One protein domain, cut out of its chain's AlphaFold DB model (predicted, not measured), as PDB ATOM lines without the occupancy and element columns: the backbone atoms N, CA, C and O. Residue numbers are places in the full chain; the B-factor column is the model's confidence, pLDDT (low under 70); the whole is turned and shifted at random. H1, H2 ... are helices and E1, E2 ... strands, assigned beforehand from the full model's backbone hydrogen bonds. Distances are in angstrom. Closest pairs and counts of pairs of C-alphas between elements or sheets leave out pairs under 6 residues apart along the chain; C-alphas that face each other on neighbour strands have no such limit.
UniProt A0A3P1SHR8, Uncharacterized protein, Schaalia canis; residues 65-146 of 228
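What this domain is: This is residues 65 to 146 of the 228 residues of an uncharacterized protein of Schaalia canis (UniProt A0A3P1SHR8). A long helix, H1, lies between the small sheet E1 E2 with H2 on one side and a loop, residues 100 to 125, folded back along it on the other. The printed part has 82 residues, 42 of them in named elements, which are mostly helix and follow along the chain as E1, H1, H2, E2, the two strands parallel. The whole is compact, radius of gyration of the C-alphas 12.6 A, spanning 38 by 25 by 20 A.

How they stand to each other: E1, residues 72 to 75, is the parallel neighbour of E2, residues 143 to 145; N 73 and O 143, 2.8 A apart, are within hydrogen-bond range. With H1, residues 79 to 99, and H2, residues 126 to 139, between them along the chain, they form a strand-helix-strand unit. The closest C-alphas of H1 and E2, Asn 86 and Pro 144, are 5.6 A apart. H1, with residues 93 to 97 alone, touches residues 132 to 137 of H2 at a steep tilt of 59 degrees, opposite ways; the closest C-alphas, Cys 96 and Cys 136, are 5.8 A apart. Every O i to N i+4 pair is within range in H1, 9 of 10 in H2.

Where its parts are: E1, 8.6 A, begins at C-alpha 72 (0.018, -4.435, -46.390). H1 measures 30.3 A, H2 20.0 A. E2, 6.4 A, ends at C-alpha 145 (0.631, -10.229, -49.270).

The domain as a whole: The printed part has no cut. The link H1 to H2 is long, 26 residues. Residues 65 to 69 have pLDDT under 70.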
ATOM      1  N   ASP A  65       4.362  -9.825 -32.931       55.19
ATOM      2  CA  ASP A  65       3.783  -8.548 -33.336       55.19
ATOM      3  C   ASP A  65       4.770  -7.589 -34.033       55.19
ATOM      4  O   ASP A  65       4.336  -6.750 -34.810       55.19
ATOM      5  N   ILE A  66       6.092  -7.704 -33.829       56.50
ATOM      6  CA  ILE A  66       7.091  -6.888 -34.557       56.50
ATOM      7  C   ILE A  66       7.078  -7.211 -36.068       56.50
ATOM      8  O   ILE A  66       7.499  -6.410 -36.902       56.50
ATOM      9  N   LEU A  67       6.581  -8.389 -36.450       61.16
ATOM     10  CA  LEU A  67       6.414  -8.777 -37.851       61.16
ATOM     11  C   LEU A  67       5.069  -8.314 -38.436       61.16
ATOM     12  O   LEU A  67       4.933  -8.293 -39.661       61.16
ATOM     13  N   ASP A  68       4.123  -7.883 -37.598       62.97
ATOM     14  CA  ASP A  68       2.802  -7.401 -38.003       62.97
ATOM     15  C   ASP A  68       2.850  -5.888 -38.245       62.97
ATOM     16  O   ASP A  68       2.643  -5.068 -37.355       62.97
ATOM     17  N   GLY A  69       3.150  -5.492 -39.480       64.31
ATOM     18  CA  GLY A  69       3.100  -4.085 -39.875       64.31
ATOM     19  C   GLY A  69       1.703  -3.647 -40.310       64.31
ATOM     20  O   GLY A  69       0.986  -4.365 -41.004       64.31
ATOM     21  N   ASP A  70       1.362  -2.395 -40.005       71.56
ATOM     22  CA  ASP A  70       0.052  -1.794 -40.308       71.56
ATOM     23  C   ASP A  70      -0.226  -1.583 -41.811       71.56
ATOM     24  O   ASP A  70      -1.335  -1.214 -42.211       71.56
ATOM     25  N   ARG A  71       0.788  -1.745 -42.667       83.25
ATOM     26  CA  ARG A  71       0.714  -1.458 -44.105       83.25
ATOM     27  C   ARG A  71       0.974  -2.723 -44.899       83.25
ATOM     28  O   ARG A  71       2.124  -3.122 -45.042       83.25
ATOM     29  N   THR A  72      -0.071  -3.286 -45.485       87.06
ATOM     30  CA  THR A  72       0.018  -4.435 -46.390       87.06
ATOM     31  C   THR A  72      -0.086  -3.998 -47.851       87.06
ATOM     32  O   THR A  72      -0.703  -2.982 -48.183       87.06
ATOM     33  N   ALA A  73       0.594  -4.723 -48.734       91.19
ATOM     34  CA  ALA A  73       0.489  -4.561 -50.177       91.19
ATOM     35  C   ALA A  73      -0.813  -5.187 -50.702       91.19
ATOM     36  O   ALA A  73      -1.473  -5.964 -50.010       91.19
ATOM     37  N   GLU A  74      -1.151  -4.903 -51.958       94.56
ATOM     38  CA  GLU A  74      -2.145  -5.710 -52.667       94.56
ATOM     39  C   GLU A  74      -1.670  -7.175 -52.765       94.56
ATOM     40  O   GLU A  74      -0.457  -7.417 -52.842       94.56
ATOM     41  N   PRO A  75      -2.593  -8.155 -52.779       95.88
ATOM     42  CA  PRO A  75      -2.249  -9.557 -52.977       95.88
ATOM     43  C   PRO A  75      -1.384  -9.767 -54.221       95.88
ATOM     44  O   PRO A  75      -1.644  -9.202 -55.286       95.88
ATOM     45  N   SER A  76      -0.361 -10.607 -54.087       96.19
ATOM     46  CA  SER A  76       0.508 -10.966 -55.211       96.19
ATOM     47  C   SER A  76      -0.263 -11.728 -56.296       96.19
ATOM     48  O   SER A  76      -1.259 -12.387 -56.015       96.19
ATOM     49  N   GLU A  77       0.217 -11.693 -57.542       94.38
ATOM     50  CA  GLU A  77      -0.399 -12.445 -58.651       94.38
ATOM     51  C   GLU A  77      -0.276 -13.967 -58.464       94.38
ATOM     52  O   GLU A  77      -1.192 -14.715 -58.788       94.38
ATOM     53  N   ASN A  78       0.855 -14.426 -57.926       94.56
ATOM     54  CA  ASN A  78       1.147 -15.831 -57.650       94.56
ATOM     55  C   ASN A  78       2.182 -15.951 -56.519       94.56
ATOM     56  O   ASN A  78       2.769 -14.955 -56.079       94.56
ATOM     57  N   PHE A  79       2.435 -17.176 -56.054       94.31
ATOM     58  CA  PHE A  79       3.373 -17.411 -54.956       94.31
ATOM     59  C   PHE A  79       4.831 -17.089 -55.308       94.31
ATOM     60  O   PHE A  79       5.568 -16.636 -54.438       94.31
ATOM     61  N   ALA A  80       5.257 -17.240 -56.565       93.56
ATOM     62  CA  ALA A  80       6.617 -16.871 -56.966       93.56
ATOM     63  C   ALA A  80       6.856 -15.356 -56.834       93.56
ATOM     64  O   ALA A  80       7.884 -14.929 -56.303       93.56
ATOM     65  N   ALA A  81       5.886 -14.542 -57.264       96.00
ATOM     66  CA  ALA A  81       5.910 -13.096 -57.071       96.00
ATOM     67  C   ALA A  81       5.895 -12.733 -55.578       96.00
ATOM     68  O   ALA A  81       6.681 -11.885 -55.155       96.00
ATOM     69  N   TYR A  82       5.070 -13.425 -54.785       95.50
ATOM     70  CA  TYR A  82       5.018 -13.245 -53.336       95.50
ATOM     71  C   TYR A  82       6.362 -13.542 -52.663       95.50
ATOM     72  O   TYR A  82       6.874 -12.683 -51.955       95.50
ATOM     73  N   TYR A  83       6.982 -14.705 -52.898       94.06
ATOM     74  CA  TYR A  83       8.260 -15.047 -52.260       94.06
ATOM     75  C   TYR A  83       9.373 -14.085 -52.651       94.06
ATOM     76  O   TYR A  83      10.202 -13.735 -51.810       94.06
ATOM     77  N   LYS A  84       9.374 -13.617 -53.907       95.62
ATOM     78  CA  LYS A  84      10.305 -12.581 -54.347       95.62
ATOM     79  C   LYS A  84      10.097 -11.283 -53.566       95.62
ATOM     80  O   LYS A  84      11.047 -10.773 -52.981       95.62
ATOM     81  N   ALA A  85       8.868 -10.770 -53.545       95.69
ATOM     82  CA  ALA A  85       8.539  -9.537 -52.842       95.69
ATOM     83  C   ALA A  85       8.844  -9.644 -51.340       95.69
ATOM     84  O   ALA A  85       9.403  -8.717 -50.765       95.69
ATOM     85  N   ASN A  86       8.538 -10.790 -50.728       94.00
ATOM     86  CA  ASN A  86       8.799 -11.061 -49.319       94.00
ATOM     87  C   ASN A  86      10.303 -11.066 -49.007       94.00
ATOM     88  O   ASN A  86      10.743 -10.411 -48.067       94.00
ATOM     89  N   GLY A  87      11.110 -11.734 -49.837       94.38
ATOM     90  CA  GLY A  87      12.565 -11.703 -49.693       94.38
ATOM     91  C   GLY A  87      13.148 -10.299 -49.864       94.38
ATOM     92  O   GLY A  87      13.984  -9.887 -49.064       94.38
ATOM     93  N   ASP A  88      12.673  -9.543 -50.858       96.12
ATOM     94  CA  ASP A  88      13.126  -8.167 -51.096       96.12
ATOM     95  C   ASP A  88      12.762  -7.244 -49.919       96.12
ATOM     96  O   ASP A  88      13.587  -6.440 -49.490       96.12
ATOM     97  N   TYR A  89      11.563  -7.407 -49.354       94.69
ATOM     98  CA  TYR A  89      11.096  -6.659 -48.186       94.69
ATOM     99  C   TYR A  89      12.000  -6.874 -46.962       94.69
ATOM    100  O   TYR A  89      12.473  -5.908 -46.361       94.69
ATOM    101  N   TYR A  90      12.308  -8.126 -46.607       93.62
ATOM    102  CA  TYR A  90      13.181  -8.394 -45.458       93.62
ATOM    103  C   TYR A  90      14.646  -8.037 -45.712       93.62
ATOM    104  O   TYR A  90      15.355  -7.688 -44.768       93.62
ATOM    105  N   LEU A  91      15.105  -8.069 -46.965       95.00
ATOM    106  CA  LEU A  91      16.438  -7.586 -47.319       95.00
ATOM    107  C   LEU A  91      16.554  -6.069 -47.095       95.00
ATOM    108  O   LEU A  91      17.555  -5.596 -46.560       95.00
ATOM    109  N   GLU A  92      15.519  -5.306 -47.448       94.81
ATOM    110  CA  GLU A  92      15.466  -3.867 -47.178       94.81
ATOM    111  C   GLU A  92      15.440  -3.567 -45.672       94.81
ATOM    112  O   GLU A  92      16.180  -2.698 -45.200       94.81
ATOM    113  N   LEU A  93      14.662  -4.334 -44.900       93.38
ATOM    114  CA  LEU A  93      14.679  -4.240 -43.439       93.38
ATOM    115  C   LEU A  93      16.054  -4.566 -42.851       93.38
ATOM    116  O   LEU A  93      16.503  -3.844 -41.962       93.38
ATOM    117  N   SER A  94      16.734  -5.602 -43.358       94.75
ATOM    118  CA  SER A  94      18.098  -5.941 -42.930       94.75
ATOM    119  C   SER A  94      19.030  -4.751 -43.098       94.75
ATOM    120  O   SER A  94      19.656  -4.335 -42.127       94.75
ATOM    121  N   HIS A  95      19.058  -4.142 -44.287       95.94
ATOM    122  CA  HIS A  95      19.919  -2.987 -44.541       95.94
ATOM    123  C   HIS A  95      19.608  -1.814 -43.600       95.94
ATOM    124  O   HIS A  95      20.524  -1.189 -43.066       95.94
ATOM    125  N   CYS A  96      18.327  -1.531 -43.336       96.19
ATOM    126  CA  CYS A  96      17.957  -0.488 -42.381       96.19
ATOM    127  C   CYS A  96      18.436  -0.809 -40.956       96.19
ATOM    128  O   CYS A  96      18.939   0.074 -40.260       96.19
ATOM    129  N   MET A  97      18.318  -2.064 -40.513       95.56
ATOM    130  CA  MET A  97      18.796  -2.491 -39.196       95.56
ATOM    131  C   MET A  97      20.324  -2.425 -39.091       95.56
ATOM    132  O   MET A  97      20.850  -1.976 -38.067       95.56
ATOM    133  N   GLU A  98      21.035  -2.770 -40.162       96.56
ATOM    134  CA  GLU A  98      22.488  -2.612 -40.263       96.56
ATOM    135  C   GLU A  98      22.915  -1.145 -40.131       96.56
ATOM    136  O   GLU A  98      23.826  -0.835 -39.358       96.56
ATOM    137  N   ASP A  99      22.197  -0.215 -40.767       97.44
ATOM    138  CA  ASP A  99      22.431   1.228 -40.624       97.44
ATOM    139  C   ASP A  99      22.200   1.731 -39.185       97.44
ATOM    140  O   ASP A  99      22.798   2.720 -38.747       97.44
ATOM    141  N   LYS A 100      21.353   1.042 -38.409       95.62
ATOM    142  CA  LYS A 100      21.150   1.289 -36.967       95.62
ATOM    143  C   LYS A 100      22.223   0.622 -36.095       95.62
ATOM    144  O   LYS A 100      22.223   0.811 -34.876       95.62
ATOM    145  N   GLY A 101      23.164  -0.108 -36.688       96.31
ATOM    146  CA  GLY A 101      24.270  -0.773 -36.003       96.31
ATOM    147  C   GLY A 101      23.935  -2.165 -35.470       96.31
ATOM    148  O   GLY A 101      24.633  -2.638 -34.572       96.31
ATOM    149  N   TRP A 102      22.878  -2.800 -35.978       96.25
ATOM    150  CA  TRP A 102      22.598  -4.214 -35.728       96.25
ATOM    151  C   TRP A 102      23.335  -5.101 -36.740       96.25
ATOM    152  O   TRP A 102      23.694  -4.629 -37.818       96.25
ATOM    153  N   PRO A 103      23.600  -6.379 -36.426       95.50
ATOM    154  CA  PRO A 103      24.013  -7.342 -37.439       95.50
ATOM    155  C   PRO A 103      22.972  -7.460 -38.560       95.50
ATOM    156  O   PRO A 103      21.782  -7.238 -38.329       95.50
ATOM    157  N   ALA A 104      23.423  -7.855 -39.752       92.88
ATOM    158  CA  ALA A 104      22.529  -8.208 -40.849       92.88
ATOM    159  C   ALA A 104      21.553  -9.307 -40.411       92.88
ATOM    160  O   ALA A 104      21.945 -10.271 -39.749       92.88
ATOM    161  N   ILE A 105      20.289  -9.166 -40.806       92.56
ATOM    162  CA  ILE A 105      19.287 -10.213 -40.629       92.56
ATOM    163  C   ILE A 105      19.629 -11.331 -41.613       92.56
ATOM    164  O   ILE A 105      19.711 -11.104 -42.821       92.56
ATOM    165  N   GLU A 106      19.811 -12.554 -41.119       92.00
ATOM    166  CA  GLU A 106      20.047 -13.690 -42.006       92.00
ATOM    167  C   GLU A 106      18.714 -14.205 -42.556       92.00
ATOM    168  O   GLU A 106      17.767 -14.465 -41.807       92.00
ATOM    169  N   LEU A 107      18.659 -14.372 -43.879       91.38
ATOM    170  CA  LEU A 107      17.464 -14.778 -44.625       91.38
ATOM    171  C   LEU A 107      17.699 -16.136 -45.315       91.38
ATOM    172  O   LEU A 107      17.834 -16.198 -46.541       91.38
ATOM    173  N   PRO A 108      17.821 -17.244 -44.557       88.56
ATOM    174  CA  PRO A 108      17.988 -18.570 -45.146       88.56
ATOM    175  C   PRO A 108      16.788 -18.914 -46.031       88.56
ATOM    176  O   PRO A 108      15.643 -18.689 -45.645       88.56
ATOM    177  N   GLY A 109      17.042 -19.472 -47.218       88.62
ATOM    178  CA  GLY A 109      15.973 -19.789 -48.168       88.62
ATOM    179  C   GLY A 109      15.246 -18.554 -48.714       88.62
ATOM    180  O   GLY A 109      14.067 -18.656 -49.055       88.62
ATOM    181  N   ILE A 110      15.909 -17.392 -48.785       92.19
ATOM    182  CA  ILE A 110      15.352 -16.191 -49.421       92.19
ATOM    183  C   ILE A 110      14.754 -16.531 -50.797       92.19
ATOM    184  O   ILE A 110      15.331 -17.300 -51.567       92.19
ATOM    185  N   TYR A 111      13.578 -15.967 -51.084       92.94
ATOM    186  CA  TYR A 111      12.799 -16.210 -52.307       92.94
ATOM    187  C   TYR A 111      12.184 -17.609 -52.451       92.94
ATOM    188  O   TYR A 111      11.751 -17.980 -53.542       92.94
ATOM    189  N   THR A 112      12.087 -18.369 -51.360       90.69
ATOM    190  CA  THR A 112      11.433 -19.687 -51.335       90.69
ATOM    191  C   THR A 112      10.294 -19.722 -50.309       90.69
ATOM    192  O   THR A 112      10.250 -18.873 -49.411       90.69
ATOM    193  N   PRO A 113       9.399 -20.730 -50.357       87.62
ATOM    194  CA  PRO A 113       8.399 -20.928 -49.310       87.62
ATOM    195  C   PRO A 113       8.993 -21.279 -47.934       87.62
ATOM    196  O   PRO A 113       8.251 -21.343 -46.960       87.62
ATOM    197  N   GLN A 114      10.301 -21.553 -47.840       85.75
ATOM    198  CA  GLN A 114      10.996 -21.912 -46.597       85.75
ATOM    199  C   GLN A 114      11.811 -20.750 -46.030       85.75
ATOM    200  O   GLN A 114      12.660 -20.978 -45.168       85.75
ATOM    201  N   MET A 115      11.598 -19.528 -46.529       88.19
ATOM    202  CA  MET A 115      12.333 -18.369 -46.048       88.19
ATOM    203  C   MET A 115      12.195 -18.247 -44.527       88.19
ATOM    204  O   MET A 115      11.092 -18.121 -43.995       88.19
ATOM    205  N   GLY A 116      13.333 -18.295 -43.845       85.75
ATOM    206  CA  GLY A 116      13.440 -17.994 -42.426       85.75
ATOM    207  C   GLY A 116      13.943 -16.574 -42.208       85.75
ATOM    208  O   GLY A 116      14.482 -15.941 -43.113       85.75
ATOM    209  N   ILE A 117      13.795 -16.094 -40.979       89.75
ATOM    210  CA  ILE A 117      14.329 -14.810 -40.526       89.75
ATOM    211  C   ILE A 117      15.126 -15.103 -39.261       89.75
ATOM    212  O   ILE A 117      14.579 -15.662 -38.310       89.75
ATOM    213  N   GLN A 118      16.409 -14.753 -39.248       89.06
ATOM    214  CA  GLN A 118      17.245 -14.877 -38.056       89.06
ATOM    215  C   GLN A 118      17.803 -13.511 -37.669       89.06
ATOM    216  O   GLN A 118      18.508 -12.858 -38.436       89.06
ATOM    217  N   THR A 119      17.476 -13.082 -36.454       88.56
ATOM    218  CA  THR A 119      17.755 -11.738 -35.936       88.56
ATOM    219  C   THR A 119      18.891 -11.780 -34.916       88.56
ATOM    220  O   THR A 119      18.691 -11.538 -33.720       88.56
ATOM    221  N   ALA A 120      20.092 -12.147 -35.368       87.19
ATOM    222  CA  ALA A 120      21.262 -12.252 -34.499       87.19
ATOM    223  C   ALA A 120      21.556 -10.927 -33.770       87.19
ATOM    224  O   ALA A 120      21.476  -9.846 -34.353       87.19
ATOM    225  N   GLY A 121      21.913 -11.001 -32.486       85.50
ATOM    226  CA  GLY A 121      22.238  -9.832 -31.669       85.50
ATOM    227  C   GLY A 121      21.023  -9.100 -31.096       85.50
ATOM    228  O   GLY A 121      21.208  -8.242 -30.229       85.50
ATOM    229  N   SER A 122      19.795  -9.439 -31.511       86.69
ATOM    230  CA  SER A 122      18.559  -8.864 -30.950       86.69
ATOM    231  C   SER A 122      18.432  -9.090 -29.439       86.69
ATOM    232  O   SER A 122      17.896  -8.248 -28.724       86.69
ATOM    233  N   GLU A 123      19.007 -10.177 -28.928       87.81
ATOM    234  CA  GLU A 123      19.023 -10.556 -27.518       87.81
ATOM    235  C   GLU A 123      19.854  -9.624 -26.620       87.81
ATOM    236  O   GLU A 123      19.660  -9.614 -25.404       87.81
ATOM    237  N   VAL A 124      20.777  -8.841 -27.193       90.25
ATOM    238  CA  VAL A 124      21.685  -7.966 -26.430       90.25
ATOM    239  C   VAL A 124      20.947  -6.758 -25.847       90.25
ATOM    240  O   VAL A 124      21.219  -6.358 -24.716       90.25
ATOM    241  N   ASP A 125      20.018  -6.178 -26.610       92.50
ATOM    242  CA  ASP A 125      19.154  -5.076 -26.171       92.50
ATOM    243  C   ASP A 125      17.798  -5.145 -26.904       92.50
ATOM    244  O   ASP A 125      17.568  -4.422 -27.881       92.50
ATOM    245  N   PRO A 126      16.886  -6.027 -26.459       88.50
ATOM    246  CA  PRO A 126      15.678  -6.341 -27.222       88.50
ATOM    247  C   PRO A 126      14.694  -5.179 -27.361       88.50
ATOM    248  O   PRO A 126      14.040  -5.033 -28.388       88.50
ATOM    249  N   GLN A 127      14.615  -4.301 -26.354       90.19
ATOM    250  CA  GLN A 127      13.741  -3.124 -26.408       90.19
ATOM    251  C   GLN A 127      14.225  -2.124 -27.455       90.19
ATOM    252  O   GLN A 127      13.432  -1.522 -28.182       90.19
ATOM    253  N   ARG A 128      15.545  -1.933 -27.532       93.50
ATOM    254  CA  ARG A 128      16.151  -1.099 -28.560       93.50
ATOM    255  C   ARG A 128      15.984  -1.731 -29.939       93.50
ATOM    256  O   ARG A 128      15.676  -0.998 -30.874       93.50
ATOM    257  N   TYR A 129      16.167  -3.047 -30.042       92.44
ATOM    258  CA  TYR A 129      15.986  -3.787 -31.288       92.44
ATOM    259  C   TYR A 129      14.569  -3.603 -31.828       92.44
ATOM    260  O   TYR A 129      14.421  -3.144 -32.953       92.44
ATOM    261  N   ALA A 130      13.548  -3.865 -31.005       90.25
ATOM    262  CA  ALA A 130      12.143  -3.716 -31.382       90.25
ATOM    263  C   ALA A 130      11.834  -2.300 -31.888       90.25
ATOM    264  O   ALA A 130      11.357  -2.127 -33.000       90.25
ATOM    265  N   ARG A 131      12.224  -1.264 -31.134       92.00
ATOM    266  CA  ARG A 131      11.997   0.132 -31.539       92.00
ATOM    267  C   ARG A 131      12.711   0.501 -32.846       92.00
ATOM    268  O   ARG A 131      12.173   1.264 -33.647       92.00
ATOM    269  N   ASP A 132      13.952   0.049 -33.028       94.81
ATOM    270  CA  ASP A 132      14.707   0.324 -34.252       94.81
ATOM    271  C   ASP A 132      14.086  -0.440 -35.446       94.81
ATOM    272  O   ASP A 132      13.983   0.134 -36.530       94.81
ATOM    273  N   PHE A 133      13.587  -1.664 -35.222       92.25
ATOM    274  CA  PHE A 133      12.865  -2.468 -36.211       92.25
ATOM    275  C   PHE A 133      11.547  -1.809 -36.628       92.25
ATOM    276  O   PHE A 133      11.337  -1.609 -37.822       92.25
ATOM    277  N   ASP A 134      10.715  -1.370 -35.678       90.56
ATOM    278  CA  ASP A 134       9.460  -0.655 -35.955       90.56
ATOM    279  C   ASP A 134       9.714   0.613 -36.785       90.56
ATOM    280  O   ASP A 134       8.987   0.932 -37.727       90.56
ATOM    281  N   ALA A 135      10.790   1.345 -36.473       92.31
ATOM    282  CA  ALA A 135      11.176   2.534 -37.228       92.31
ATOM    283  C   ALA A 135      11.615   2.201 -38.667       92.31
ATOM    284  O   ALA A 135      11.324   2.967 -39.596       92.31
ATOM    285  N   CYS A 136      12.308   1.076 -38.857       93.12
ATOM    286  CA  CYS A 136      12.664   0.561 -40.174       93.12
ATOM    287  C   CYS A 136      11.421   0.110 -40.953       93.12
ATOM    288  O   CYS A 136      11.235   0.529 -42.095       93.12
ATOM    289  N   GLN A 137      10.517  -0.634 -40.317       91.50
ATOM    290  CA  GLN A 137       9.260  -1.094 -40.901       91.50
ATOM    291  C   GLN A 137       8.341   0.063 -41.307       91.50
ATOM    292  O   GLN A 137       7.787   0.055 -42.404       91.50
ATOM    293  N   ALA A 138       8.237   1.113 -40.489       89.19
ATOM    294  CA  ALA A 138       7.449   2.301 -40.816       89.19
ATOM    295  C   ALA A 138       7.931   3.013 -42.097       89.19
ATOM    296  O   ALA A 138       7.143   3.683 -42.772       89.19
ATOM    297  N   SER A 139       9.218   2.865 -42.428       87.50
ATOM    298  CA  SER A 139       9.850   3.455 -43.613       87.50
ATOM    299  C   SER A 139       9.882   2.505 -44.816       87.50
ATOM    300  O   SER A 139      10.091   2.969 -45.937       87.50
ATOM    301  N   ALA A 140       9.664   1.208 -44.594       88.00
ATOM    302  CA  ALA A 140       9.698   0.181 -45.622       88.00
ATOM    303  C   ALA A 140       8.483   0.264 -46.576       88.00
ATOM    304  O   ALA A 140       7.458   0.907 -46.275       88.00
ATOM    305  N   PRO A 141       8.563  -0.391 -47.750       88.31
ATOM    306  CA  PRO A 141       7.399  -0.685 -48.572       88.31
ATOM    307  C   PRO A 141       6.328  -1.454 -47.781       88.31
ATOM    308  O   PRO A 141       6.636  -2.067 -46.761       88.31
ATOM    309  N   PRO A 142       5.065  -1.453 -48.239       90.75
ATOM    310  CA  PRO A 142       4.032  -2.277 -47.620       90.75
ATOM    311  C   PRO A 142       4.420  -3.762 -47.593       90.75
ATOM    312  O   PRO A 142       5.010  -4.263 -48.552       90.75
ATOM    313  N   ILE A 143       4.038  -4.456 -46.520       91.12
ATOM    314  CA  ILE A 143       4.279  -5.887 -46.320       91.12
ATOM    315  C   ILE A 143       3.661  -6.669 -47.480       91.12
ATOM    316  O   ILE A 143       2.458  -6.535 -47.728       91.12
ATOM    317  N   PRO A 144       4.447  -7.489 -48.195       94.00
ATOM    318  CA  PRO A 144       3.937  -8.321 -49.273       94.00
ATOM    319  C   PRO A 144       2.826  -9.250 -48.792       94.00
ATOM    320  O   PRO A 144       2.963  -9.917 -47.771       94.00
ATOM    321  N   MET A 145       1.742  -9.328 -49.561       93.56
ATOM    322  CA  MET A 145       0.631 -10.229 -49.270       93.56
ATOM    323  C   MET A 145       0.667 -11.445 -50.199       93.56
ATOM    324  O   MET A 145       0.962 -11.292 -51.397       93.56
ATOM    325  N   PRO A 146       0.351 -12.651 -49.687       92.81
ATOM    326  CA  PRO A 146       0.212 -13.829 -50.529       92.81
ATOM    327  C   PRO A 146      -0.926 -13.633 -51.545       92.81
ATOM    328  O   PRO A 146      -1.798 -12.780 -51.345       92.81
TER     329      PRO A 146